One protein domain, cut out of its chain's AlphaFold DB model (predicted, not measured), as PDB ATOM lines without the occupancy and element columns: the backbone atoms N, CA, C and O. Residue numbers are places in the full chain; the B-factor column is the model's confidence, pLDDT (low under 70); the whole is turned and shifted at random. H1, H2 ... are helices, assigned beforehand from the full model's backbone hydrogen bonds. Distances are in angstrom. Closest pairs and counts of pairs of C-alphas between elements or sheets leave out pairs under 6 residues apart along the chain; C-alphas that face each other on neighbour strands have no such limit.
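Overview. This is residues 9 to 191 of the 470 residues of an uncharacterized protein of Moorea sp. SIO4A5 (UniProt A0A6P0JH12). One long helix, H5, joins two unlike lobes: its first part packs with a head made of H1 to H4, and its last part runs into a loose group, H6 to H10. In that group H10 packs along H5, while H6, H7 and H8 are spread out with few contacts, and residues 125 to 131 stick out. The 183 printed residues, with ten named helices in the order H1 to H10 and no named strand, are all helix by class. The whole is loose, with a radius of gyration of the C-alphas of 19.7 A, and spans 52 by 38 by 27 A.

Arrangement. H5, residues 81 to 104, forms a bundle, helices side by side, with H1, residues 9 to 21, and H4, residues 66 to 76. With residues 82 to 90 alone H5 touches H1, closest at the C-alphas of Lys 82 and Ala 17, 5.1 A apart, at a shallow tilt of 21 degrees, opposite ways. H4 and H5 form a helical hairpin, closest at C-alphas 74 and 83, 6.3 A. H3, residues 49 to 62, touches H1 at a steep tilt of 52 degrees, with C-alphas 54 and 15 closest at 5.4 A. H2, residues 25 to 36, touches H4 with residues 31 to 36 alone, closest at C-alphas 35 and 72, 5.5 A. H10, residues 177 to 189, touches H5 at residues 92 to 103 alone, closest at C-alphas 178 and 99, 6.4 A. H9, residues 156 to 168, is near H5, and is close but not clearly touching to H6, residues 112 to 124, with C-alphas 165 and 119 closest at 6.7 A. H7, residues 130 to 139, and H8, residues 145 to 149, touch no helix. Every O i to N i+4 pair is within hydrogen-bond range in H1, H2, H3, H4, H6, H9 and H10. The counts are 18 of 20 in H5, 4 of 6 in H7 and 0 of 1 in H8, where 1 of 2 O i to N i+3 pairs is within range.

Along the chain. H5 is 34.2 A long, from C-alpha 81 at (56.648, 100.644, 21.627) to C-alpha 104 at (50.246, 74.341, 42.539). H3 measures 20.0 A, H9 18.8 A, H1 and H10 18.5 A each, and H6 18.0 A. H1 begins at C-alpha 9, (43.834, 90.692, 30.067).

Size, cuts and confidence. The farthest C-alphas, Phe 34 and Asp 130, are 55.6 A apart. The printed part has no cut. The link H2 to H3 is long, with 12 residues. The mean pLDDT of the printed part is 76.4; 77 residues are under 70, among them 119 to 161.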
ATOM      1  N   TYR A   9      43.267  89.336  30.115       86.00
ATOM      2  CA  TYR A   9      43.834  90.692  30.067       86.00
ATOM      3  C   TYR A   9      45.069  90.773  29.160       86.00
ATOM      4  O   TYR A   9      45.277  91.787  28.499       86.00
ATOM      5  N   LEU A  10      45.879  89.709  29.130       89.19
ATOM      6  CA  LEU A  10      47.095  89.654  28.333       89.19
ATOM      7  C   LEU A  10      46.739  89.476  26.857       89.19
ATOM      8  O   LEU A  10      47.312  90.160  26.022       89.19
ATOM      9  N   LEU A  11      45.722  88.659  26.549       94.75
ATOM     10  CA  LEU A  11      45.166  88.556  25.194       94.75
ATOM     11  C   LEU A  11      44.702  89.924  24.682       94.75
ATOM     12  O   LEU A  11      45.106  90.332  23.600       94.75
ATOM     13  N   LYS A  12      43.949  90.677  25.496       93.81
ATOM     14  CA  LYS A  12      43.509  92.036  25.147       93.81
ATOM     15  C   LYS A  12      44.683  92.983  24.883       93.81
ATOM     16  O   LYS A  12      44.636  93.769  23.945       93.81
ATOM     17  N   GLN A  13      45.733  92.932  25.702       94.00
ATOM     18  CA  GLN A  13      46.921  93.767  25.496       94.00
ATOM     19  C   GLN A  13      47.685  93.390  24.222       94.00
ATOM     20  O   GLN A  13      48.167  94.287  23.535       94.00
ATOM     21  N   ILE A  14      47.766  92.098  23.886       97.62
ATOM     22  CA  ILE A  14      48.362  91.636  22.624       97.62
ATOM     23  C   ILE A  14      47.541  92.152  21.441       97.62
ATOM     24  O   ILE A  14      48.121  92.728  20.528       97.62
ATOM     25  N   THR A  15      46.207  92.042  21.486       98.06
ATOM     26  CA  THR A  15      45.319  92.597  20.448       98.06
ATOM     27  C   THR A  15      45.572  94.092  20.245       98.06
ATOM     28  O   THR A  15      45.879  94.515  19.139       98.06
ATOM     29  N   LEU A  16      45.563  94.886  21.323       97.50
ATOM     30  CA  LEU A  16      45.816  96.331  21.245       97.50
ATOM     31  C   LEU A  16      47.220  96.678  20.728       97.50
ATOM     32  O   LEU A  16      47.410  97.723  20.102       97.50
ATOM     33  N   ALA A  17      48.220  95.847  21.028       98.06
ATOM     34  CA  ALA A  17      49.574  96.037  20.528       98.06
ATOM     35  C   ALA A  17      49.668  95.732  19.026       98.06
ATOM     36  O   ALA A  17      50.330  96.487  18.319       98.06
ATOM     37  N   LEU A  18      48.962  94.702  18.539       98.38
ATOM     38  CA  LEU A  18      48.863  94.384  17.111       98.38
ATOM     39  C   LEU A  18      48.150  95.492  16.335       98.38
ATOM     40  O   LEU A  18      48.749  96.022  15.407       98.38
ATOM     41  N   CYS A  19      46.962  95.935  16.765       98.25
ATOM     42  CA  CYS A  19      46.254  97.043  16.102       98.25
ATOM     43  C   CYS A  19      47.096  98.328  16.078       98.25
ATOM     44  O   CYS A  19      47.035  99.125  15.152       98.25
ATOM     45  N   SER A  20      47.918  98.543  17.110       98.25
ATOM     46  CA  SER A  20      48.812  99.698  17.157       98.25
ATOM     47  C   SER A  20      50.043  99.571  16.264       98.25
ATOM     48  O   SER A  20      50.697 100.590  16.038       98.25
ATOM     49  N   ALA A  21      50.434  98.359  15.878       98.31
ATOM     50  CA  ALA A  21      51.590  98.092  15.027       98.31
ATOM     51  C   ALA A  21      51.217  97.952  13.552       98.31
ATOM     52  O   ALA A  21      52.052  98.270  12.711       98.31
ATOM     53  N   PHE A  22      49.981  97.534  13.287       98.25
ATOM     54  CA  PHE A  22      49.402  97.328  11.966       98.25
ATOM     55  C   PHE A  22      48.024  98.013  11.935       98.25
ATOM     56  O   PHE A  22      47.011  97.357  12.173       98.25
ATOM     57  N   PRO A  23      47.966  99.348  11.757       97.62
ATOM     58  CA  PRO A  23      46.729 100.141  11.769       97.62
ATOM     59  C   PRO A  23      45.736  99.852  10.633       97.62
ATOM     60  O   PRO A  23      44.670 100.466  10.610       97.62
ATOM     61  N   SER A  24      46.061  98.963   9.693       98.00
ATOM     62  CA  SER A  24      45.151  98.521   8.636       98.00
ATOM     63  C   SER A  24      45.152  96.999   8.493       98.00
ATOM     64  O   SER A  24      46.124  96.327   8.839       98.00
ATOM     65  N   GLU A  25      44.055  96.458   7.964       97.75
ATOM     66  CA  GLU A  25      43.889  95.024   7.702       97.75
ATOM     67  C   GLU A  25      44.991  94.480   6.786       97.75
ATOM     68  O   GLU A  25      45.656  93.510   7.144       97.75
ATOM     69  N   ASN A  26      45.274  95.176   5.679       97.94
ATOM     70  CA  ASN A  26      46.324  94.800   4.729       97.94
ATOM     71  C   ASN A  26      47.711  94.712   5.388       97.94
ATOM     72  O   ASN A  26      48.509  93.841   5.053       97.94
ATOM     73  N   GLU A  27      48.033  95.611   6.322       98.31
ATOM     74  CA  GLU A  27      49.314  95.564   7.040       98.31
ATOM     75  C   GLU A  27      49.403  94.358   7.981       98.31
ATOM     76  O   GLU A  27      50.457  93.726   8.083       98.31
ATOM     77  N   LEU A  28      48.298  94.014   8.649       98.31
ATOM     78  CA  LEU A  28      48.229  92.831   9.502       98.31
ATOM     79  C   LEU A  28      48.307  91.545   8.668       98.31
ATOM     80  O   LEU A  28      48.998  90.604   9.061       98.31
ATOM     81  N   GLU A  29      47.637  91.515   7.516       98.31
ATOM     82  CA  GLU A  29      47.687  90.417   6.553       98.31
ATOM     83  C   GLU A  29      49.112  90.189   6.038       98.31
ATOM     84  O   GLU A  29      49.613  89.067   6.122       98.31
ATOM     85  N   MET A  30      49.799  91.247   5.590       98.19
ATOM     86  CA  MET A  30      51.192  91.152   5.140       98.19
ATOM     87  C   MET A  30      52.101  90.585   6.235       98.19
ATOM     88  O   MET A  30      52.894  89.685   5.960       98.19
ATOM     89  N   MET A  31      51.953  91.039   7.487       98.50
ATOM     90  CA  MET A  31      52.723  90.490   8.607       98.50
ATOM     91  C   MET A  31      52.463  88.991   8.791       98.50
ATOM     92  O   MET A  31      53.408  88.216   8.938       98.50
ATOM     93  N   LEU A  32      51.202  88.551   8.744       98.44
ATOM     94  CA  LEU A  32      50.871  87.132   8.893       98.44
ATOM     95  C   LEU A  32      51.405  86.278   7.739       98.44
ATOM     96  O   LEU A  32      51.916  85.174   7.967       98.44
ATOM     97  N   GLN A  33      51.332  86.796   6.516       98.19
ATOM     98  CA  GLN A  33      51.816  86.108   5.331       98.19
ATOM     99  C   GLN A  33      53.343  85.981   5.348       98.19
ATOM    100  O   GLN A  33      53.865  84.888   5.124       98.19
ATOM    101  N   PHE A  34      54.067  87.057   5.663       98.12
ATOM    102  CA  PHE A  34      55.532  87.057   5.656       98.12
ATOM    103  C   PHE A  34      56.128  86.269   6.820       98.12
ATOM    104  O   PHE A  34      57.068  85.504   6.614       98.12
ATOM    105  N   GLN A  35      55.567  86.406   8.023       98.31
ATOM    106  CA  GLN A  35      56.138  85.798   9.226       98.31
ATOM    107  C   GLN A  35      55.684  84.347   9.432       98.31
ATOM    108  O   GLN A  35      56.420  83.542  10.003       98.31
ATOM    109  N   PHE A  36      54.483  83.981   8.962       97.44
ATOM    110  CA  PHE A  36      53.891  82.669   9.253       97.44
ATOM    111  C   PHE A  36      53.378  81.914   8.023       97.44
ATOM    112  O   PHE A  36      52.993  80.754   8.164       97.44
ATOM    113  N   THR A  37      53.381  82.523   6.828       97.94
ATOM    114  CA  THR A  37      52.770  81.942   5.614       97.94
ATOM    115  C   THR A  37      51.292  81.592   5.837       97.94
ATOM    116  O   THR A  37      50.819  80.528   5.440       97.94
ATOM    117  N   ILE A  38      50.558  82.472   6.528       97.69
ATOM    118  CA  ILE A  38      49.122  82.314   6.780       97.69
ATOM    119  C   ILE A  38      48.363  83.464   6.118       97.69
ATOM    120  O   ILE A  38      48.728  84.619   6.322       97.69
ATOM    121  N   ASN A  39      47.300  83.154   5.368       97.62
ATOM    122  CA  ASN A  39      46.393  84.178   4.850       97.62
ATOM    123  C   ASN A  39      45.436  84.629   5.959       97.62
ATOM    124  O   ASN A  39      44.949  83.803   6.739       97.62
ATOM    125  N   LEU A  40      45.156  85.931   6.037       97.44
ATOM    126  CA  LEU A  40      44.302  86.486   7.088       97.44
ATOM    127  C   LEU A  40      42.868  85.934   7.006       97.44
ATOM    128  O   LEU A  40      42.328  85.517   8.034       97.44
ATOM    129  N   ASP A  41      42.331  85.813   5.790       97.00
ATOM    130  CA  ASP A  41      40.996  85.271   5.500       97.00
ATOM    131  C   ASP A  41      40.787  83.832   6.007       97.00
ATOM    132  O   ASP A  41      39.670  83.445   6.355       97.00
ATOM    133  N   ASP A  42      41.863  83.040   6.118       96.50
ATOM    134  CA  ASP A  42      41.804  81.672   6.654       96.50
ATOM    135  C   ASP A  42      41.578  81.655   8.180       96.50
ATOM    136  O   ASP A  42      41.163  80.640   8.754       96.50
ATOM    137  N   ILE A  43      41.878  82.763   8.867       95.38
ATOM    138  CA  ILE A  43      41.770  82.896  10.325       95.38
ATOM    139  C   ILE A  43      40.574  83.763  10.727       95.38
ATOM    140  O   ILE A  43      39.882  83.447  11.703       95.38
ATOM    141  N   ALA A  44      40.377  84.888  10.046       93.75
ATOM    142  CA  ALA A  44      39.488  85.947  10.479       93.75
ATOM    143  C   ALA A  44      38.836  86.633   9.277       93.75
ATOM    144  O   ALA A  44      39.520  87.193   8.439       93.75
ATOM    145  N   LEU A  45      37.502  86.642   9.262       90.69
ATOM    146  CA  LEU A  45      36.695  87.497   8.390       90.69
ATOM    147  C   LEU A  45      36.031  88.585   9.249       90.69
ATOM    148  O   LEU A  45      35.621  88.294  10.383       90.69
ATOM    149  N   GLY A  46      35.902  89.806   8.736       89.25
ATOM    150  CA  GLY A  46      35.236  90.927   9.410       89.25
ATOM    151  C   GLY A  46      35.583  92.273   8.773       89.25
ATOM    152  O   GLY A  46      36.439  92.327   7.907       89.25
ATOM    153  N   GLU A  47      34.918  93.346   9.207       88.06
ATOM    154  CA  GLU A  47      35.215  94.723   8.756       88.06
ATOM    155  C   GLU A  47      35.956  95.546   9.828       88.06
ATOM    156  O   GLU A  47      36.488  96.619   9.549       88.06
ATOM    157  N   ASP A  48      35.984  95.059  11.073       96.31
ATOM    158  CA  ASP A  48      36.577  95.751  12.215       96.31
ATOM    159  C   ASP A  48      37.965  95.188  12.554       96.31
ATOM    160  O   ASP A  48      38.115  94.008  12.883       96.31
ATOM    161  N   LEU A  49      38.989  96.047  12.515       97.50
ATOM    162  CA  LEU A  49      40.381  95.658  12.757       97.50
ATOM    163  C   LEU A  49      40.597  95.086  14.166       97.50
ATOM    164  O   LEU A  49      41.380  94.149  14.328       97.50
ATOM    165  N   ASP A  50      39.907  95.614  15.182       96.75
ATOM    166  CA  ASP A  50      40.016  95.113  16.556       96.75
ATOM    167  C   ASP A  50      39.463  93.680  16.661       96.75
ATOM    168  O   ASP A  50      40.092  92.808  17.276       96.75
ATOM    169  N   GLU A  51      38.318  93.406  16.027       97.44
ATOM    170  CA  GLU A  51      37.746  92.062  15.929       97.44
ATOM    171  C   GLU A  51      38.673  91.094  15.175       97.44
ATOM    172  O   GLU A  51      38.928  89.979  15.652       97.44
ATOM    173  N   ILE A  52      39.211  91.517  14.028       98.12
ATOM    174  CA  ILE A  52      40.151  90.733  13.215       98.12
ATOM    175  C   ILE A  52      41.404  90.397  14.034       98.12
ATOM    176  O   ILE A  52      41.756  89.223  14.193       98.12
ATOM    177  N   ALA A  53      42.044  91.398  14.642       98.06
ATOM    178  CA  ALA A  53      43.234  91.211  15.465       98.06
ATOM    179  C   ALA A  53      42.961  90.299  16.673       98.06
ATOM    180  O   ALA A  53      43.799  89.469  17.036       98.06
ATOM    181  N   TYR A  54      41.782  90.389  17.294       97.38
ATOM    182  CA  TYR A  54      41.389  89.471  18.362       97.38
ATOM    183  C   TYR A  54      41.268  88.019  17.873       97.38
ATOM    184  O   TYR A  54      41.764  87.107  18.545       97.38
ATOM    185  N   LYS A  55      40.661  87.778  16.702       97.81
ATOM    186  CA  LYS A  55      40.567  86.435  16.097       97.81
ATOM    187  C   LYS A  55      41.952  85.856  15.792       97.81
ATOM    188  O   LYS A  55      42.196  84.691  16.114       97.81
ATOM    189  N   VAL A  56      42.880  86.677  15.296       98.31
ATOM    190  CA  VAL A  56      44.293  86.302  15.105       98.31
ATOM    191  C   VAL A  56      44.937  85.896  16.435       98.31
ATOM    192  O   VAL A  56      45.460  84.789  16.562       98.31
ATOM    193  N   VAL A  57      44.830  86.725  17.478       97.81
ATOM    194  CA  VAL A  57      45.361  86.399  18.816       97.81
ATOM    195  C   VAL A  57      44.762  85.097  19.353       97.81
ATOM    196  O   VAL A  57      45.480  84.247  19.887       97.81
ATOM    197  N   LYS A  58      43.453  84.890  19.185       96.25
ATOM    198  CA  LYS A  58      42.770  83.662  19.601       96.25
ATOM    199  C   LYS A  58      43.308  82.437  18.858       96.25
ATOM    200  O   LYS A  58      43.566  81.419  19.503       96.25
ATOM    201  N   HIS A  59      43.532  82.535  17.547       97.06
ATOM    202  CA  HIS A  59      44.105  81.463  16.733       97.06
ATOM    203  C   HIS A  59      45.460  80.999  17.287       97.06
ATOM    204  O   HIS A  59      45.625  79.821  17.615       97.06
ATOM    205  N   PHE A  60      46.394  81.926  17.509       96.50
ATOM    206  CA  PHE A  60      47.713  81.601  18.065       96.50
ATOM    207  C   PHE A  60      47.641  81.128  19.527       96.50
ATOM    208  O   PHE A  60      48.372  80.221  19.927       96.50
ATOM    209  N   ASN A  61      46.706  81.646  20.334       94.44
ATOM    210  CA  ASN A  61      46.496  81.159  21.702       94.44
ATOM    211  C   ASN A  61      46.057  79.687  21.736       94.44
ATOM    212  O   ASN A  61      46.597  78.910  22.521       94.44
ATOM    213  N   THR A  62      45.135  79.268  20.860       93.62
ATOM    214  CA  THR A  62      44.687  77.858  20.808       93.62
ATOM    215  C   THR A  62      45.806  76.884  20.437       93.62
ATOM    216  O   THR A  62      45.789  75.730  20.867       93.62
ATOM    217  N   ARG A  63      46.811  77.362  19.696       94.06
ATOM    218  CA  ARG A  63      47.993  76.597  19.279       94.06
ATOM    219  C   ARG A  63      49.171  76.715  20.250       94.06
ATOM    220  O   ARG A  63      50.175  76.038  20.060       94.06
ATOM    221  N   ASN A  64      49.036  77.501  21.323       91.12
ATOM    222  CA  ASN A  64      50.125  77.878  22.232       91.12
ATOM    223  C   ASN A  64      51.315  78.556  21.519       91.12
ATOM    224  O   ASN A  64      52.453  78.376  21.941       91.12
ATOM    225  N   SER A  65      51.050  79.335  20.466       95.81
ATOM    226  CA  SER A  65      52.050  80.031  19.640       95.81
ATOM    227  C   SER A  65      51.983  81.563  19.771       95.81
ATOM    228  O   SER A  65      52.457  82.294  18.911       95.81
ATOM    229  N   LEU A  66      51.406  82.095  20.857       96.25
ATOM    230  CA  LEU A  66      51.353  83.552  21.089       96.25
ATOM    231  C   LEU A  66      52.733  84.211  21.153       96.25
ATOM    232  O   LEU A  66      52.865  85.369  20.773       96.25
ATOM    233  N   GLU A  67      53.745  83.492  21.646       95.81
ATOM    234  CA  GLU A  67      55.119  84.000  21.641       95.81
ATOM    235  C   GLU A  67      55.620  84.211  20.210       95.81
ATOM    236  O   GLU A  67      56.203  85.255  19.924       95.81
ATOM    237  N   ASP A  68      55.323  83.269  19.311       97.38
ATOM    238  CA  ASP A  68      55.682  83.354  17.896       97.38
ATOM    239  C   ASP A  68      54.980  84.546  17.239       97.38
ATOM    240  O   ASP A  68      55.644  85.346  16.591       97.38
ATOM    241  N   LEU A  69      53.678  84.742  17.502       98.31
ATOM    242  CA  LEU A  69      52.915  85.901  17.011       98.31
ATOM    243  C   LEU A  69      53.547  87.234  17.429       98.31
ATOM    244  O   LEU A  69      53.726  88.126  16.604       98.31
ATOM    245  N   ILE A  70      53.886  87.379  18.714       98.12
ATOM    246  CA  ILE A  70      54.482  88.614  19.243       98.12
ATOM    247  C   ILE A  70      55.878  88.842  18.647       98.12
ATOM    248  O   ILE A  70      56.231  89.984  18.354       98.12
ATOM    249  N   ASN A  71      56.677  87.784  18.490       97.69
ATOM    250  CA  ASN A  71      58.019  87.895  17.925       97.69
ATOM    251  C   ASN A  71      57.972  88.230  16.427       97.69
ATOM    252  O   ASN A  71      58.634  89.183  16.037       97.69
ATOM    253  N   GLY A  72      57.138  87.558  15.627       98.12
ATOM    254  CA  GLY A  72      56.970  87.882  14.204       98.12
ATOM    255  C   GLY A  72      56.456  89.310  13.991       98.12
ATOM    256  O   GLY A  72      57.009  90.063  13.196       98.12
ATOM    257  N   ALA A  73      55.486  89.754  14.799       98.31
ATOM    258  CA  ALA A  73      55.026  91.144  14.780       98.31
ATOM    259  C   ALA A  73      56.145  92.154  15.111       98.31
ATOM    260  O   ALA A  73      56.174  93.256  14.563       98.31
ATOM    261  N   LEU A  74      57.066  91.800  16.015       98.25
ATOM    262  CA  LEU A  74      58.228  92.625  16.357       98.25
ATOM    263  C   LEU A  74      59.332  92.599  15.300       98.25
ATOM    264  O   LEU A  74      60.063  93.580  15.203       98.25
ATOM    265  N   GLU A  75      59.490  91.500  14.567       98.25
ATOM    266  CA  GLU A  75      60.425  91.410  13.443       98.25
ATOM    267  C   GLU A  75      59.969  92.311  12.295       98.25
ATOM    268  O   GLU A  75      60.783  93.055  11.751       98.25
ATOM    269  N   GLU A  76      58.663  92.332  12.020       98.19
ATOM    270  CA  GLU A  76      58.068  93.199  11.001       98.19
ATOM    271  C   GLU A  76      58.044  94.677  11.432       98.19
ATOM    272  O   GLU A  76      58.371  95.573  10.655       98.19
ATOM    273  N   ASN A  77      57.704  94.962  12.697       97.81
ATOM    274  CA  ASN A  77      57.642  96.328  13.228       97.81
ATOM    275  C   ASN A  77      58.462  96.501  14.526       97.81
ATOM    276  O   ASN A  77      57.907  96.714  15.616       97.81
ATOM    277  N   PRO A  78      59.808  96.502  14.439       97.31
ATOM    278  CA  PRO A  78      60.688  96.600  15.605       97.31
ATOM    279  C   PRO A  78      60.666  97.984  16.258       97.31
ATOM    280  O   PRO A  78      61.217  98.171  17.347       97.31
ATOM    281  N   GLY A  79      60.070  98.989  15.612       96.94
ATOM    282  CA  GLY A  79      59.923 100.343  16.142       96.94
ATOM    283  C   GLY A  79      58.775 100.486  17.143       96.94
ATOM    284  O   GLY A  79      58.812 101.398  17.971       96.94
ATOM    285  N   ASN A  80      57.787  99.587  17.117       98.06
ATOM    286  CA  ASN A  80      56.546  99.778  17.854       98.06
ATOM    287  C   ASN A  80      56.729  99.635  19.385       98.06
ATOM    288  O   ASN A  80      57.105  98.564  19.876       98.06
ATOM    289  N   PRO A  81      56.437 100.684  20.182       96.19
ATOM    290  CA  PRO A  81      56.648 100.644  21.627       96.19
ATOM    291  C   PRO A  81      55.675  99.704  22.353       96.19
ATOM    292  O   PRO A  81      56.082  99.064  23.323       96.19
ATOM    293  N   LYS A  82      54.428  99.561  21.877       95.81
ATOM    294  CA  LYS A  82      53.434  98.676  22.508       95.81
ATOM    295  C   LYS A  82      53.776  97.204  22.300       95.81
ATOM    296  O   LYS A  82      53.626  96.420  23.233       95.81
ATOM    297  N   LEU A  83      54.298  96.832  21.125       97.25
ATOM    298  CA  LEU A  83      54.797  95.475  20.875       97.25
ATOM    299  C   LEU A  83      55.998  95.125  21.768       97.25
ATOM    300  O   LEU A  83      56.086  94.016  22.299       97.25
ATOM    301  N   LYS A  84      56.915  96.075  21.995       96.12
ATOM    302  CA  LYS A  84      58.041  95.870  22.923       96.12
ATOM    303  C   LYS A  84      57.559  95.659  24.351       96.12
ATOM    304  O   LYS A  84      57.988  94.711  25.007       96.12
ATOM    305  N   GLU A  85      56.658  96.524  24.808       92.69
ATOM    306  CA  GLU A  85      56.080  96.445  26.146       92.69
ATOM    307  C   GLU A  85      55.350  95.112  26.359       92.69
ATOM    308  O   GLU A  85      55.599  94.424  27.353       92.69
ATOM    309  N   ILE A  86      54.500  94.697  25.411       94.19
ATOM    310  CA  ILE A  86      53.763  93.441  25.552       94.19
ATOM    311  C   ILE A  86      54.676  92.219  25.473       94.19
ATOM    312  O   ILE A  86      54.439  91.271  26.212       94.19
ATOM    313  N   ASN A  87      55.749  92.229  24.672       95.00
ATOM    314  CA  ASN A  87      56.714  91.125  24.645       95.00
ATOM    315  C   ASN A  87      57.425  90.970  25.996       95.00
ATOM    316  O   ASN A  87      57.558  89.860  26.519       95.00
ATOM    317  N   GLU A  88      57.841  92.081  26.613       89.62
ATOM    318  CA  GLU A  88      58.403  92.037  27.962       89.62
ATOM    319  C   GLU A  88      57.372  91.523  28.978       89.62
ATOM    320  O   GLU A  88      57.669  90.602  29.745       89.62
ATOM    321  N   ASN A  89      56.146  92.052  28.960       84.69
ATOM    322  CA  ASN A  89      55.085  91.636  29.879       84.69
ATOM    323  C   ASN A  89      54.686  90.170  29.693       84.69
ATOM    324  O   ASN A  89      54.494  89.463  30.686       84.69
ATOM    325  N   PHE A  90      54.624  89.692  28.451       89.69
ATOM    326  CA  PHE A  90      54.333  88.309  28.107       89.69
ATOM    327  C   PHE A  90      55.418  87.385  28.654       89.69
ATOM    328  O   PHE A  90      55.103  86.510  29.456       89.69
ATOM    329  N   LYS A  91      56.700  87.644  28.348       88.69
ATOM    330  CA  LYS A  91      57.842  86.850  28.847       88.69
ATOM    331  C   LYS A  91      57.886  86.772  30.362       88.69
ATOM    332  O   LYS A  91      58.205  85.727  30.934       88.69
ATOM    333  N   ILE A  92      57.601  87.884  31.034       80.19
ATOM    334  CA  ILE A  92      57.601  87.908  32.489       80.19
ATOM    335  C   ILE A  92      56.396  87.119  33.029       80.19
ATOM    336  O   ILE A  92      56.578  86.280  33.911       80.19
ATOM    337  N   THR A  93      55.199  87.309  32.467       79.50
ATOM    338  CA  THR A  93      53.980  86.595  32.882       79.50
ATOM    339  C   THR A  93      54.094  85.086  32.662       79.50
ATOM    340  O   THR A  93      53.829  84.320  33.589       79.50
ATOM    341  N   THR A  94      54.553  84.631  31.494       81.62
ATOM    342  CA  THR A  94      54.748  83.201  31.205       81.62
ATOM    343  C   THR A  94      55.807  82.588  32.113       81.62
ATOM    344  O   THR A  94      55.549  81.566  32.745       81.62
ATOM    345  N   SER A  95      56.937  83.274  32.313       80.50
ATOM    346  CA  SER A  95      57.968  82.840  33.265       80.50
ATOM    347  C   SER A  95      57.427  82.701  34.692       80.50
ATOM    348  O   SER A  95      57.845  81.804  35.424       80.50
ATOM    349  N   LEU A  96      56.522  83.587  35.123       78.00
ATOM    350  CA  LEU A  96      55.880  83.483  36.432       78.00
ATOM    351  C   LEU A  96      54.950  82.271  36.492       78.00
ATOM    352  O   LEU A  96      55.023  81.494  37.443       78.00
ATOM    353  N   LEU A  97      54.108  82.082  35.477       76.31
ATOM    354  CA  LEU A  97      53.191  80.947  35.401       76.31
ATOM    355  C   LEU A  97      53.945  79.610  35.401       76.31
ATOM    356  O   LEU A  97      53.563  78.703  36.137       76.31
ATOM    357  N   ASP A  98      55.070  79.512  34.693       78.25
ATOM    358  CA  ASP A  98      55.940  78.330  34.697       78.25
ATOM    359  C   ASP A  98      56.554  78.033  36.069       78.25
ATOM    360  O   ASP A  98      56.844  76.879  36.402       78.25
ATOM    361  N   LEU A  99      56.755  79.064  36.894       75.75
ATOM    362  CA  LEU A  99      57.224  78.912  38.269       75.75
ATOM    363  C   LEU A  99      56.091  78.526  39.222       75.75
ATOM    364  O   LEU A  99      56.314  77.727  40.135       75.75
ATOM    365  N   LEU A 100      54.889  79.064  39.009       71.44
ATOM    366  CA  LEU A 100      53.716  78.820  39.845       71.44
ATOM    367  C   LEU A 100      53.075  77.453  39.575       71.44
ATOM    368  O   LEU A 100      52.653  76.779  40.514       71.44
ATOM    369  N   TYR A 101      53.057  76.988  38.327       71.94
ATOM    370  CA  TYR A 101      52.375  75.750  37.946       71.94
ATOM    371  C   TYR A 101      52.913  74.496  38.675       71.94
ATOM    372  O   TYR A 101      52.130  73.705  39.212       71.94
ATOM    373  N   PRO A 102      54.239  74.294  38.822       71.69
ATOM    374  CA  PRO A 102      54.771  73.195  39.626       71.69
ATOM    375  C   PRO A 102      54.519  73.356  41.131       71.69
ATOM    376  O   PRO A 102      54.537  72.360  41.858       71.69
ATOM    377  N   LEU A 103      54.342  74.593  41.615       64.88
ATOM    378  CA  LEU A 103      54.031  74.877  43.018       64.88
ATOM    379  C   LEU A 103      52.584  74.502  43.337       64.88
ATOM    380  O   LEU A 103      52.348  73.879  44.368       64.88
ATOM    381  N   GLU A 104      51.649  74.751  42.417       65.19
ATOM    382  CA  GLU A 104      50.246  74.341  42.539       65.19
ATOM    383  C   GLU A 104      50.108  72.847  42.877       65.19
ATOM    384  O   GLU A 104      49.358  72.471  43.777       65.19
ATOM    385  N   LYS A 105      50.898  71.983  42.224       64.38
ATOM    386  CA  LYS A 105      50.882  70.525  42.455       64.38
ATOM    387  C   LYS A 105      51.449  70.100  43.816       64.38
ATOM    388  O   LYS A 105      51.184  68.981  44.265       64.38
ATOM    389  N   LYS A 106      52.255  70.954  44.457       65.38
ATOM    390  CA  LYS A 106      52.922  70.690  45.745       65.38
ATOM    391  C   LYS A 106      52.168  71.257  46.945       65.38
ATOM    392  O   LYS A 106      52.401  70.804  48.064       65.38
ATOM    393  N   ILE A 107      51.239  72.187  46.725       66.06
ATOM    394  CA  ILE A 107      50.328  72.705  47.750       66.06
ATOM    395  C   ILE A 107      49.287  71.614  48.068       66.06
ATOM    396  O   ILE A 107      48.156  71.638  47.599       66.06
ATOM    397  N   LYS A 108      49.699  70.584  48.817       56.50
ATOM    398  CA  LYS A 108      48.854  69.434  49.197       56.50
ATOM    399  C   LYS A 108      48.343  69.478  50.642       56.50
ATOM    400  O   LYS A 108      47.512  68.655  50.998       56.50
ATOM    401  N   LYS A 109      48.819  70.407  51.484       60.25
ATOM    402  CA  LYS A 109      48.510  70.408  52.933       60.25
ATOM    403  C   LYS A 109      47.423  71.384  53.385       60.25
ATOM    404  O   LYS A 109      46.859  71.181  54.452       60.25
ATOM    405  N   LYS A 110      47.113  72.414  52.601       62.03
ATOM    406  CA  LYS A 110      46.052  73.384  52.904       62.03
ATOM    407  C   LYS A 110      45.140  73.463  51.691       62.03
ATOM    408  O   LYS A 110      45.636  73.493  50.563       62.03
ATOM    409  N   SER A 111      43.824  73.431  51.899       64.38
ATOM    410  CA  SER A 111      42.897  73.545  50.769       64.38
ATOM    411  C   SER A 111      43.137  74.886  50.066       64.38
ATOM    412  O   SER A 111      43.390  75.891  50.731       64.38
ATOM    413  N   LYS A 112      43.074  74.922  48.727       60.78
ATOM    414  CA  LYS A 112      43.252  76.170  47.955       60.78
ATOM    415  C   LYS A 112      42.358  77.288  48.517       60.78
ATOM    416  O   LYS A 112      42.821  78.405  48.713       60.78
ATOM    417  N   LYS A 113      41.126  76.933  48.903       62.78
ATOM    418  CA  LYS A 113      40.151  77.793  49.592       62.78
ATOM    419  C   LYS A 113      40.709  78.456  50.858       62.78
ATOM    420  O   LYS A 113      40.544  79.657  51.013       62.78
ATOM    421  N   GLN A 114      41.404  77.715  51.720       67.81
ATOM    422  CA  GLN A 114      41.993  78.265  52.948       67.81
ATOM    423  C   GLN A 114      43.133  79.245  52.661       67.81
ATOM    424  O   GLN A 114      43.185  80.292  53.283       67.81
ATOM    425  N   LEU A 115      44.002  78.966  51.683       66.62
ATOM    426  CA  LEU A 115      45.078  79.900  51.313       66.62
ATOM    427  C   LEU A 115      44.540  81.227  50.771       66.62
ATOM    428  O   LEU A 115      45.103  82.283  51.053       66.62
ATOM    429  N   TYR A 116      43.443  81.176  50.013       62.72
ATOM    430  CA  TYR A 116      42.761  82.378  49.540       62.72
ATOM    431  C   TYR A 116      42.026  83.109  50.657       62.72
ATOM    432  O   TYR A 116      42.096  84.332  50.708       62.72
ATOM    433  N   GLN A 117      41.362  82.384  51.559       64.94
ATOM    434  CA  GLN A 117      40.773  82.982  52.754       64.94
ATOM    435  C   GLN A 117      41.850  83.697  53.570       64.94
ATOM    436  O   GLN A 117      41.656  84.855  53.905       64.94
ATOM    437  N   ASP A 118      43.011  83.088  53.795       70.50
ATOM    438  CA  ASP A 118      44.117  83.731  54.512       70.50
ATOM    439  C   ASP A 118      44.643  84.979  53.780       70.50
ATOM    440  O   ASP A 118      44.854  86.017  54.405       70.50
ATOM    441  N   TYR A 119      44.831  84.907  52.452       65.38
ATOM    442  CA  TYR A 119      45.265  86.053  51.639       65.38
ATOM    443  C   TYR A 119      44.274  87.206  51.719       65.38
ATOM    444  O   TYR A 119      44.654  88.352  51.953       65.38
ATOM    445  N   TRP A 120      42.997  86.894  51.528       63.41
ATOM    446  CA  TRP A 120      41.956  87.894  51.414       63.41
ATOM    447  C   TRP A 120      41.544  88.449  52.776       63.41
ATOM    448  O   TRP A 120      41.295  89.641  52.879       63.41
ATOM    449  N   THR A 121      41.580  87.645  53.841       64.94
ATOM    450  CA  THR A 121      41.362  88.104  55.225       64.94
ATOM    451  C   THR A 121      42.484  89.054  55.644       64.94
ATOM    452  O   THR A 121      42.207  90.114  56.195       64.94
ATOM    453  N   ASN A 122      43.738  88.769  55.273       61.81
ATOM    454  CA  ASN A 122      44.854  89.691  55.506       61.81
ATOM    455  C   ASN A 122      44.774  90.984  54.666       61.81
ATOM    456  O   ASN A 122      45.346  91.995  55.068       61.81
ATOM    457  N   GLN A 123      44.055  90.986  53.537       59.41
ATOM    458  CA  GLN A 123      43.777  92.200  52.751       59.41
ATOM    459  C   GLN A 123      42.526  92.963  53.244       59.41
ATOM    460  O   GLN A 123      42.506  94.194  53.202       59.41
ATOM    461  N   LEU A 124      41.496  92.259  53.736       47.25
ATOM    462  CA  LEU A 124      40.177  92.801  54.103       47.25
ATOM    463  C   LEU A 124      40.076  93.420  55.492       47.25
ATOM    464  O   LEU A 124      39.129  94.163  55.725       47.25
ATOM    465  N   VAL A 125      41.067  93.253  56.371       49.44
ATOM    466  CA  VAL A 125      41.155  94.025  57.633       49.44
ATOM    467  C   VAL A 125      41.157  95.559  57.387       49.44
ATOM    468  O   VAL A 125      41.122  96.349  58.325       49.44
ATOM    469  N   LYS A 126      41.142  96.016  56.124       50.09
ATOM    470  CA  LYS A 126      41.062  97.423  55.711       50.09
ATOM    471  C   LYS A 126      39.779  97.859  54.971       50.09
ATOM    472  O   LYS A 126      39.709  99.036  54.632       50.09
ATOM    473  N   VAL A 127      38.775  97.006  54.710       41.06
ATOM    474  CA  VAL A 127      37.547  97.405  53.969       41.06
ATOM    475  C   VAL A 127      36.288  96.738  54.552       41.06
ATOM    476  O   VAL A 127      36.281  95.535  54.780       41.06
ATOM    477  N   THR A 128      35.228  97.523  54.788       41.38
ATOM    478  CA  THR A 128      33.981  97.146  55.490       41.38
ATOM    479  C   THR A 128      33.169  96.014  54.830       41.38
ATOM    480  O   THR A 128      33.192  95.817  53.613       41.38
ATOM    481  N   GLU A 129      32.455  95.252  55.669       48.56
ATOM    482  CA  GLU A 129      32.250  93.801  55.513       48.56
ATOM    483  C   GLU A 129      31.083  93.318  54.616       48.56
ATOM    484  O   GLU A 129      31.201  92.246  54.027       48.56
ATOM    485  N   ASP A 130      29.992  94.051  54.389       41.81
ATOM    486  CA  ASP A 130      28.756  93.339  53.984       41.81
ATOM    487  C   ASP A 130      28.578  93.024  52.485       41.81
ATOM    488  O   ASP A 130      28.066  91.960  52.127       41.81
ATOM    489  N   LYS A 131      29.035  93.879  51.557       42.94
ATOM    490  CA  LYS A 131      28.935  93.577  50.104       42.94
ATOM    491  C   LYS A 131      30.010  92.599  49.628       42.94
ATOM    492  O   LYS A 131      29.832  91.899  48.630       42.94
ATOM    493  N   THR A 132      31.117  92.528  50.358       43.47
ATOM    494  CA  THR A 132      32.317  91.789  49.967       43.47
ATOM    495  C   THR A 132      32.173  90.300  50.272       43.47
ATOM    496  O   THR A 132      32.563  89.473  49.452       43.47
ATOM    497  N   ILE A 133      31.510  89.943  51.377       42.03
ATOM    498  CA  ILE A 133      31.231  88.548  51.766       42.03
ATOM    499  C   ILE A 133      30.326  87.839  50.739       42.03
ATOM    500  O   ILE A 133      30.549  86.671  50.415       42.03
ATOM    501  N   ILE A 134      29.361  88.550  50.147       42.56
ATOM    502  CA  ILE A 134      28.458  88.008  49.113       42.56
ATOM    503  C   ILE A 134      29.215  87.735  47.799       42.56
ATOM    504  O   ILE A 134      28.993  86.707  47.154       42.56
ATOM    505  N   ILE A 135      30.147  88.617  47.422       40.72
ATOM    506  CA  ILE A 135      31.009  88.445  46.240       40.72
ATOM    507  C   ILE A 135      32.024  87.315  46.474       40.72
ATOM    508  O   ILE A 135      32.205  86.472  45.598       40.72
ATOM    509  N   LEU A 136      32.617  87.227  47.671       35.47
ATOM    510  CA  LEU A 136      33.489  86.114  48.059       35.47
ATOM    511  C   LEU A 136      32.773  84.773  47.959       35.47
ATOM    512  O   LEU A 136      33.319  83.848  47.372       35.47
ATOM    513  N   ASN A 137      31.557  84.656  48.491       44.56
ATOM    514  CA  ASN A 137      30.830  83.388  48.470       44.56
ATOM    515  C   ASN A 137      30.449  82.949  47.045       44.56
ATOM    516  O   ASN A 137      30.424  81.750  46.787       44.56
ATOM    517  N   LYS A 138      30.264  83.892  46.106       43.50
ATOM    518  CA  LYS A 138      30.130  83.599  44.664       43.50
ATOM    519  C   LYS A 138      31.453  83.205  43.988       43.50
ATOM    520  O   LYS A 138      31.438  82.413  43.054       43.50
ATOM    521  N   ILE A 139      32.592  83.727  44.449       37.56
ATOM    522  CA  ILE A 139      33.932  83.403  43.918       37.56
ATOM    523  C   ILE A 139      34.455  82.055  44.458       37.56
ATOM    524  O   ILE A 139      35.185  81.356  43.759       37.56
ATOM    525  N   ILE A 140      34.064  81.683  45.683       43.47
ATOM    526  CA  ILE A 140      34.539  80.526  46.467       43.47
ATOM    527  C   ILE A 140      34.078  79.156  45.925       43.47
ATOM    528  O   ILE A 140      34.537  78.123  46.432       43.47
ATOM    529  N   ASP A 141      33.223  79.111  44.903       43.50
ATOM    530  CA  ASP A 141      32.811  77.839  44.312       43.50
ATOM    531  C   ASP A 141      33.999  77.085  43.673       43.50
ATOM    532  O   ASP A 141      34.947  77.668  43.136       43.50
ATOM    533  N   LYS A 142      33.987  75.760  43.825       40.28
ATOM    534  CA  LYS A 142      35.165  74.864  43.854       40.28
ATOM    535  C   LYS A 142      35.946  74.774  42.528       40.28
ATOM    536  O   LYS A 142      37.078  74.281  42.528       40.28
ATOM    537  N   ASP A 143      35.390  75.304  41.439       42.31
ATOM    538  CA  ASP A 143      35.898  75.190  40.065       42.31
ATOM    539  C   ASP A 143      36.708  76.414  39.570       42.31
ATOM    540  O   ASP A 143      37.306  76.391  38.490       42.31
ATOM    541  N   ASN A 144      36.833  77.469  40.383       42.81
ATOM    542  CA  ASN A 144      37.285  78.788  39.919       42.81
ATOM    543  C   ASN A 144      38.798  79.073  39.927       42.81
ATOM    544  O   ASN A 144      39.195  80.169  39.542       42.81
ATOM    545  N   LEU A 145      39.694  78.133  40.266       41.94
ATOM    546  CA  LEU A 145      41.129  78.386  40.008       41.94
ATOM    547  C   LEU A 145      41.408  78.491  38.495       41.94
ATOM    548  O   LEU A 145      42.279  79.246  38.075       41.94
ATOM    549  N   LYS A 146      40.616  77.778  37.680       44.81
ATOM    550  CA  LYS A 146      40.554  78.015  36.237       44.81
ATOM    551  C   LYS A 146      40.007  79.408  35.936       44.81
ATOM    552  O   LYS A 146      40.634  80.078  35.143       44.81
ATOM    553  N   ALA A 147      38.958  79.881  36.611       43.53
ATOM    554  CA  ALA A 147      38.376  81.220  36.414       43.53
ATOM    555  C   ALA A 147      39.261  82.398  36.878       43.53
ATOM    556  O   ALA A 147      39.088  83.517  36.419       43.53
ATOM    557  N   ILE A 148      40.239  82.173  37.761       44.97
ATOM    558  CA  ILE A 148      41.272  83.181  38.079       44.97
ATOM    559  C   ILE A 148      42.248  83.351  36.898       44.97
ATOM    560  O   ILE A 148      42.846  84.415  36.737       44.97
ATOM    561  N   LEU A 149      42.401  82.310  36.071       45.66
ATOM    562  CA  LEU A 149      43.244  82.291  34.873       45.66
ATOM    563  C   LEU A 149      42.444  82.462  33.563       45.66
ATOM    564  O   LEU A 149      43.023  82.880  32.566       45.66
ATOM    565  N   ASP A 150      41.138  82.179  33.554       42.78
ATOM    566  CA  ASP A 150      40.218  82.344  32.425       42.78
ATOM    567  C   ASP A 150      39.484  83.687  32.521       42.78
ATOM    568  O   ASP A 150      38.767  83.964  33.477       42.78
ATOM    569  N   GLU A 151      39.690  84.489  31.477       47.38
ATOM    570  CA  GLU A 151      38.719  85.411  30.880       47.38
ATOM    571  C   GLU A 151      37.882  86.254  31.865       47.38
ATOM    572  O   GLU A 151      36.723  85.958  32.139       47.38
ATOM    573  N   ASN A 152      38.479  87.351  32.366       42.16
ATOM    574  CA  ASN A 152      37.905  88.721  32.369       42.16
ATOM    575  C   ASN A 152      38.273  89.603  33.578       42.16
ATOM    576  O   ASN A 152      37.961  90.790  33.539       42.16
ATOM    577  N   PHE A 153      38.940  89.098  34.626       41.81
ATOM    578  CA  PHE A 153      38.865  89.801  35.923       41.81
ATOM    579  C   PHE A 153      40.140  90.252  36.644       41.81
ATOM    580  O   PHE A 153      40.003  90.882  37.693       41.81
ATOM    581  N   TYR A 154      41.358  90.063  36.122       50.91
ATOM    582  CA  TYR A 154      42.544  90.565  36.835       50.91
ATOM    583  C   TYR A 154      43.580  91.258  35.959       50.91
ATOM    584  O   TYR A 154      43.901  90.806  34.870       50.91
ATOM    585  N   SER A 155      44.113  92.361  36.487       56.47
ATOM    586  CA  SER A 155      45.375  92.959  36.070       56.47
ATOM    587  C   SER A 155      46.549  92.195  36.691       56.47
ATOM    588  O   SER A 155      46.399  91.396  37.615       56.47
ATOM    589  N   GLU A 156      47.751  92.453  36.198       58.16
ATOM    590  CA  GLU A 156      48.988  91.795  36.616       58.16
ATOM    591  C   GLU A 156      49.313  91.923  38.127       58.16
ATOM    592  O   GLU A 156      49.931  91.051  38.743       58.16
ATOM    593  N   ILE A 157      48.861  93.017  38.744       64.81
ATOM    594  CA  ILE A 157      49.143  93.406  40.134       64.81
ATOM    595  C   ILE A 157      48.634  92.362  41.157       64.81
ATOM    596  O   ILE A 157      49.421  91.928  42.002       64.81
ATOM    597  N   PRO A 158      47.363  91.913  41.112       62.97
ATOM    598  CA  PRO A 158      46.842  90.863  41.987       62.97
ATOM    599  C   PRO A 158      47.650  89.560  41.987       62.97
ATOM    600  O   PRO A 158      47.857  88.979  43.054       62.97
ATOM    601  N   ILE A 159      48.144  89.117  40.824       64.69
ATOM    602  CA  ILE A 159      48.942  87.884  40.701       64.69
ATOM    603  C   ILE A 159      50.275  88.051  41.442       64.69
ATOM    604  O   ILE A 159      50.707  87.162  42.182       64.69
ATOM    605  N   ILE A 160      50.906  89.219  41.302       65.50
ATOM    606  CA  ILE A 160      52.152  89.558  41.997       65.50
ATOM    607  C   ILE A 160      51.925  89.639  43.511       65.50
ATOM    608  O   ILE A 160      52.699  89.064  44.277       65.50
ATOM    609  N   ASN A 161      50.856  90.301  43.953       69.69
ATOM    610  CA  ASN A 161      50.537  90.443  45.376       69.69
ATOM    611  C   ASN A 161      50.229  89.092  46.032       69.69
ATOM    612  O   ASN A 161      50.714  88.817  47.130       69.69
ATOM    613  N   PHE A 162      49.498  88.220  45.337       71.19
ATOM    614  CA  PHE A 162      49.254  86.856  45.791       71.19
ATOM    615  C   PHE A 162      50.557  86.051  45.876       71.19
ATOM    616  O   PHE A 162      50.808  85.367  46.866       71.19
ATOM    617  N   THR A 163      51.440  86.194  44.886       66.50
ATOM    618  CA  THR A 163      52.755  85.540  44.891       66.50
ATOM    619  C   THR A 163      53.615  86.005  46.073       66.50
ATOM    620  O   THR A 163      54.200  85.168  46.763       66.50
ATOM    621  N   ASN A 164      53.656  87.312  46.358       68.38
ATOM    622  CA  ASN A 164      54.361  87.860  47.524       68.38
ATOM    623  C   ASN A 164      53.787  87.310  48.831       68.38
ATOM    624  O   ASN A 164      54.543  86.844  49.680       68.38
ATOM    625  N   PHE A 165      52.460  87.277  48.960       73.56
ATOM    626  CA  PHE A 165      51.792  86.730  50.134       73.56
ATOM    627  C   PHE A 165      52.170  85.268  50.400       73.56
ATOM    628  O   PHE A 165      52.469  84.903  51.540       73.56
ATOM    629  N   LEU A 166      52.190  84.430  49.356       69.12
ATOM    630  CA  LEU A 166      52.562  83.021  49.486       69.12
ATOM    631  C   LEU A 166      54.011  82.843  49.970       69.12
ATOM    632  O   LEU A 166      54.295  81.908  50.725       69.12
ATOM    633  N   VAL A 167      54.915  83.735  49.554       66.88
ATOM    634  CA  VAL A 167      56.324  83.739  49.974       66.88
ATOM    635  C   VAL A 167      56.478  84.249  51.409       66.88
ATOM    636  O   VAL A 167      57.135  83.595  52.217       66.88
ATOM    637  N   GLU A 168      55.860  85.381  51.749       71.75
ATOM    638  CA  GLU A 168      55.967  86.020  53.070       71.75
ATOM    639  C   GLU A 168      55.415  85.137  54.192       71.75
ATOM    640  O   GLU A 168      56.015  85.036  55.262       71.75
ATOM    641  N   ASN A 169      54.321  84.423  53.927       68.62
ATOM    642  CA  ASN A 169      53.662  83.573  54.917       68.62
ATOM    643  C   ASN A 169      54.201  82.131  54.938       68.62
ATOM    644  O   ASN A 169      53.611  81.262  55.576       68.62
ATOM    645  N   LYS A 170      55.322  81.858  54.248       71.38
ATOM    646  CA  LYS A 170      55.970  80.531  54.175       71.38
ATOM    647  C   LYS A 170      55.031  79.409  53.702       71.38
ATOM    648  O   LYS A 170      55.262  78.238  53.999       71.38
ATOM    649  N   TYR A 171      53.988  79.749  52.942       64.06
ATOM    650  CA  TYR A 171      53.080  78.763  52.344       64.06
ATOM    651  C   TYR A 171      53.748  77.981  51.213       64.06
ATOM    652  O   TYR A 171      53.331  76.870  50.885       64.06
ATOM    653  N   ILE A 172      54.807  78.553  50.644       62.91
ATOM    654  CA  ILE A 172      55.735  77.868  49.758       62.91
ATOM    655  C   ILE A 172      57.003  77.567  50.556       62.91
ATOM    656  O   ILE A 172      57.628  78.473  51.107       62.91
ATOM    657  N   ASP A 173      57.411  76.299  50.580       62.28
ATOM    658  CA  ASP A 173      58.694  75.907  51.153       62.28
ATOM    659  C   ASP A 173      59.839  76.559  50.358       62.28
ATOM    660  O   ASP A 173      60.096  76.218  49.195       62.28
ATOM    661  N   ILE A 174      60.506  77.523  50.997       54.78
ATOM    662  CA  ILE A 174      61.588  78.330  50.420       54.78
ATOM    663  C   ILE A 174      62.811  77.462  50.087       54.78
ATOM    664  O   ILE A 174      63.577  77.806  49.186       54.78
ATOM    665  N   SER A 175      62.960  76.305  50.745       53.12
ATOM    666  CA  SER A 175      64.015  75.332  50.439       53.12
ATOM    667  C   SER A 175      63.786  74.609  49.106       53.12
ATOM    668  O   SER A 175      64.710  74.034  48.526       53.12
ATOM    669  N   SER A 176      62.566  74.668  48.560       65.50
ATOM    670  CA  SER A 176      62.272  74.058  47.274       65.50
ATOM    671  C   SER A 176      62.957  74.826  46.136       65.50
ATOM    672  O   SER A 176      62.883  76.052  46.032       65.50
ATOM    673  N   LYS A 177      63.574  74.087  45.204       70.06
ATOM    674  CA  LYS A 177      64.225  74.608  43.981       70.06
ATOM    675  C   LYS A 177      63.389  75.662  43.230       70.06
ATOM    676  O   LYS A 177      63.950  76.531  42.568       70.06
ATOM    677  N   ASN A 178      62.059  75.606  43.337       60.19
ATOM    678  CA  ASN A 178      61.136  76.537  42.685       60.19
ATOM    679  C   ASN A 178      60.983  77.864  43.442       60.19
ATOM    680  O   ASN A 178      60.903  78.905  42.801       60.19
ATOM    681  N   ALA A 179      61.020  77.858  44.776       61.25
ATOM    682  CA  ALA A 179      60.968  79.082  45.573       61.25
ATOM    683  C   ALA A 179      62.243  79.926  45.419       61.25
ATOM    684  O   ALA A 179      62.174  81.149  45.292       61.25
ATOM    685  N   TYR A 180      63.408  79.275  45.318       68.56
ATOM    686  CA  TYR A 180      64.655  79.952  44.956       68.56
ATOM    687  C   TYR A 180      64.575  80.589  43.559       68.56
ATOM    688  O   TYR A 180      64.934  81.756  43.388       68.56
ATOM    689  N   LYS A 181      64.055  79.856  42.560       73.06
ATOM    690  CA  LYS A 181      63.838  80.392  41.205       73.06
ATOM    691  C   LYS A 181      62.865  81.573  41.204       73.06
ATOM    692  O   LYS A 181      63.138  82.551  40.519       73.06
ATOM    693  N   LEU A 182      61.797  81.517  42.001       69.44
ATOM    694  CA  LEU A 182      60.814  82.592  42.147       69.44
ATOM    695  C   LEU A 182      61.416  83.852  42.780       69.44
ATOM    696  O   LEU A 182      61.256  84.943  42.245       69.44
ATOM    697  N   ASN A 183      62.195  83.709  43.856       67.81
ATOM    698  CA  ASN A 183      62.896  84.833  44.486       67.81
ATOM    699  C   ASN A 183      63.961  85.437  43.546       67.81
ATOM    700  O   ASN A 183      64.076  86.656  43.418       67.81
ATOM    701  N   LYS A 184      64.706  84.596  42.813       77.00
ATOM    702  CA  LYS A 184      65.671  85.046  41.794       77.00
ATOM    703  C   LYS A 184      64.980  85.779  40.639       77.00
ATOM    704  O   LYS A 184      65.456  86.834  40.224       77.00
ATOM    705  N   TRP A 185      63.861  85.251  40.147       78.25
ATOM    706  CA  TRP A 185      63.023  85.883  39.127       78.25
ATOM    707  C   TRP A 185      62.497  87.241  39.607       78.25
ATOM    708  O   TRP A 185      62.611  88.230  38.885       78.25
ATOM    709  N   TRP A 186      62.031  87.325  40.857       73.31
ATOM    710  CA  TRP A 186      61.544  88.569  41.455       73.31
ATOM    711  C   TRP A 186      62.642  89.629  41.507       73.31
ATOM    712  O   TRP A 186      62.453  90.742  41.022       73.31
ATOM    713  N   ARG A 187      63.835  89.272  42.001       74.12
ATOM    714  CA  ARG A 187      64.993  90.183  42.038       74.12
ATOM    715  C   ARG A 187      65.404  90.666  40.645       74.12
ATOM    716  O   ARG A 187      65.730  91.841  40.506       74.12
ATOM    717  N   LYS A 188      65.363  89.793  39.630       76.00
ATOM    718  CA  LYS A 188      65.724  90.126  38.240       76.00
ATOM    719  C   LYS A 188      64.728  91.093  37.589       76.00
ATOM    720  O   LYS A 188      65.148  91.985  36.863       76.00
ATOM    721  N   ASN A 189      63.431  90.936  37.855       68.62
ATOM    722  CA  ASN A 189      62.381  91.742  37.221       68.62
ATOM    723  C   ASN A 189      61.982  92.992  38.032       68.62
ATOM    724  O   ASN A 189      61.219  93.825  37.545       68.62
ATOM    725  N   LYS A 190      62.536  93.165  39.241       65.94
ATOM    726  CA  LYS A 190      62.268  94.301  40.139       65.94
ATOM    727  C   LYS A 190      62.689  95.660  39.567       65.94
ATOM    728  O   LYS A 190      62.021  96.651  39.832       65.94
ATOM    729  N   SER A 191      63.780  95.724  38.802       56.22
ATOM    730  CA  SER A 191      64.275  96.976  38.205       56.22
ATOM    731  C   SER A 191      63.502  97.403  36.954       56.22
ATOM    732  O   SER A 191      63.457  98.591  36.652       56.22
TER     733      SER A 191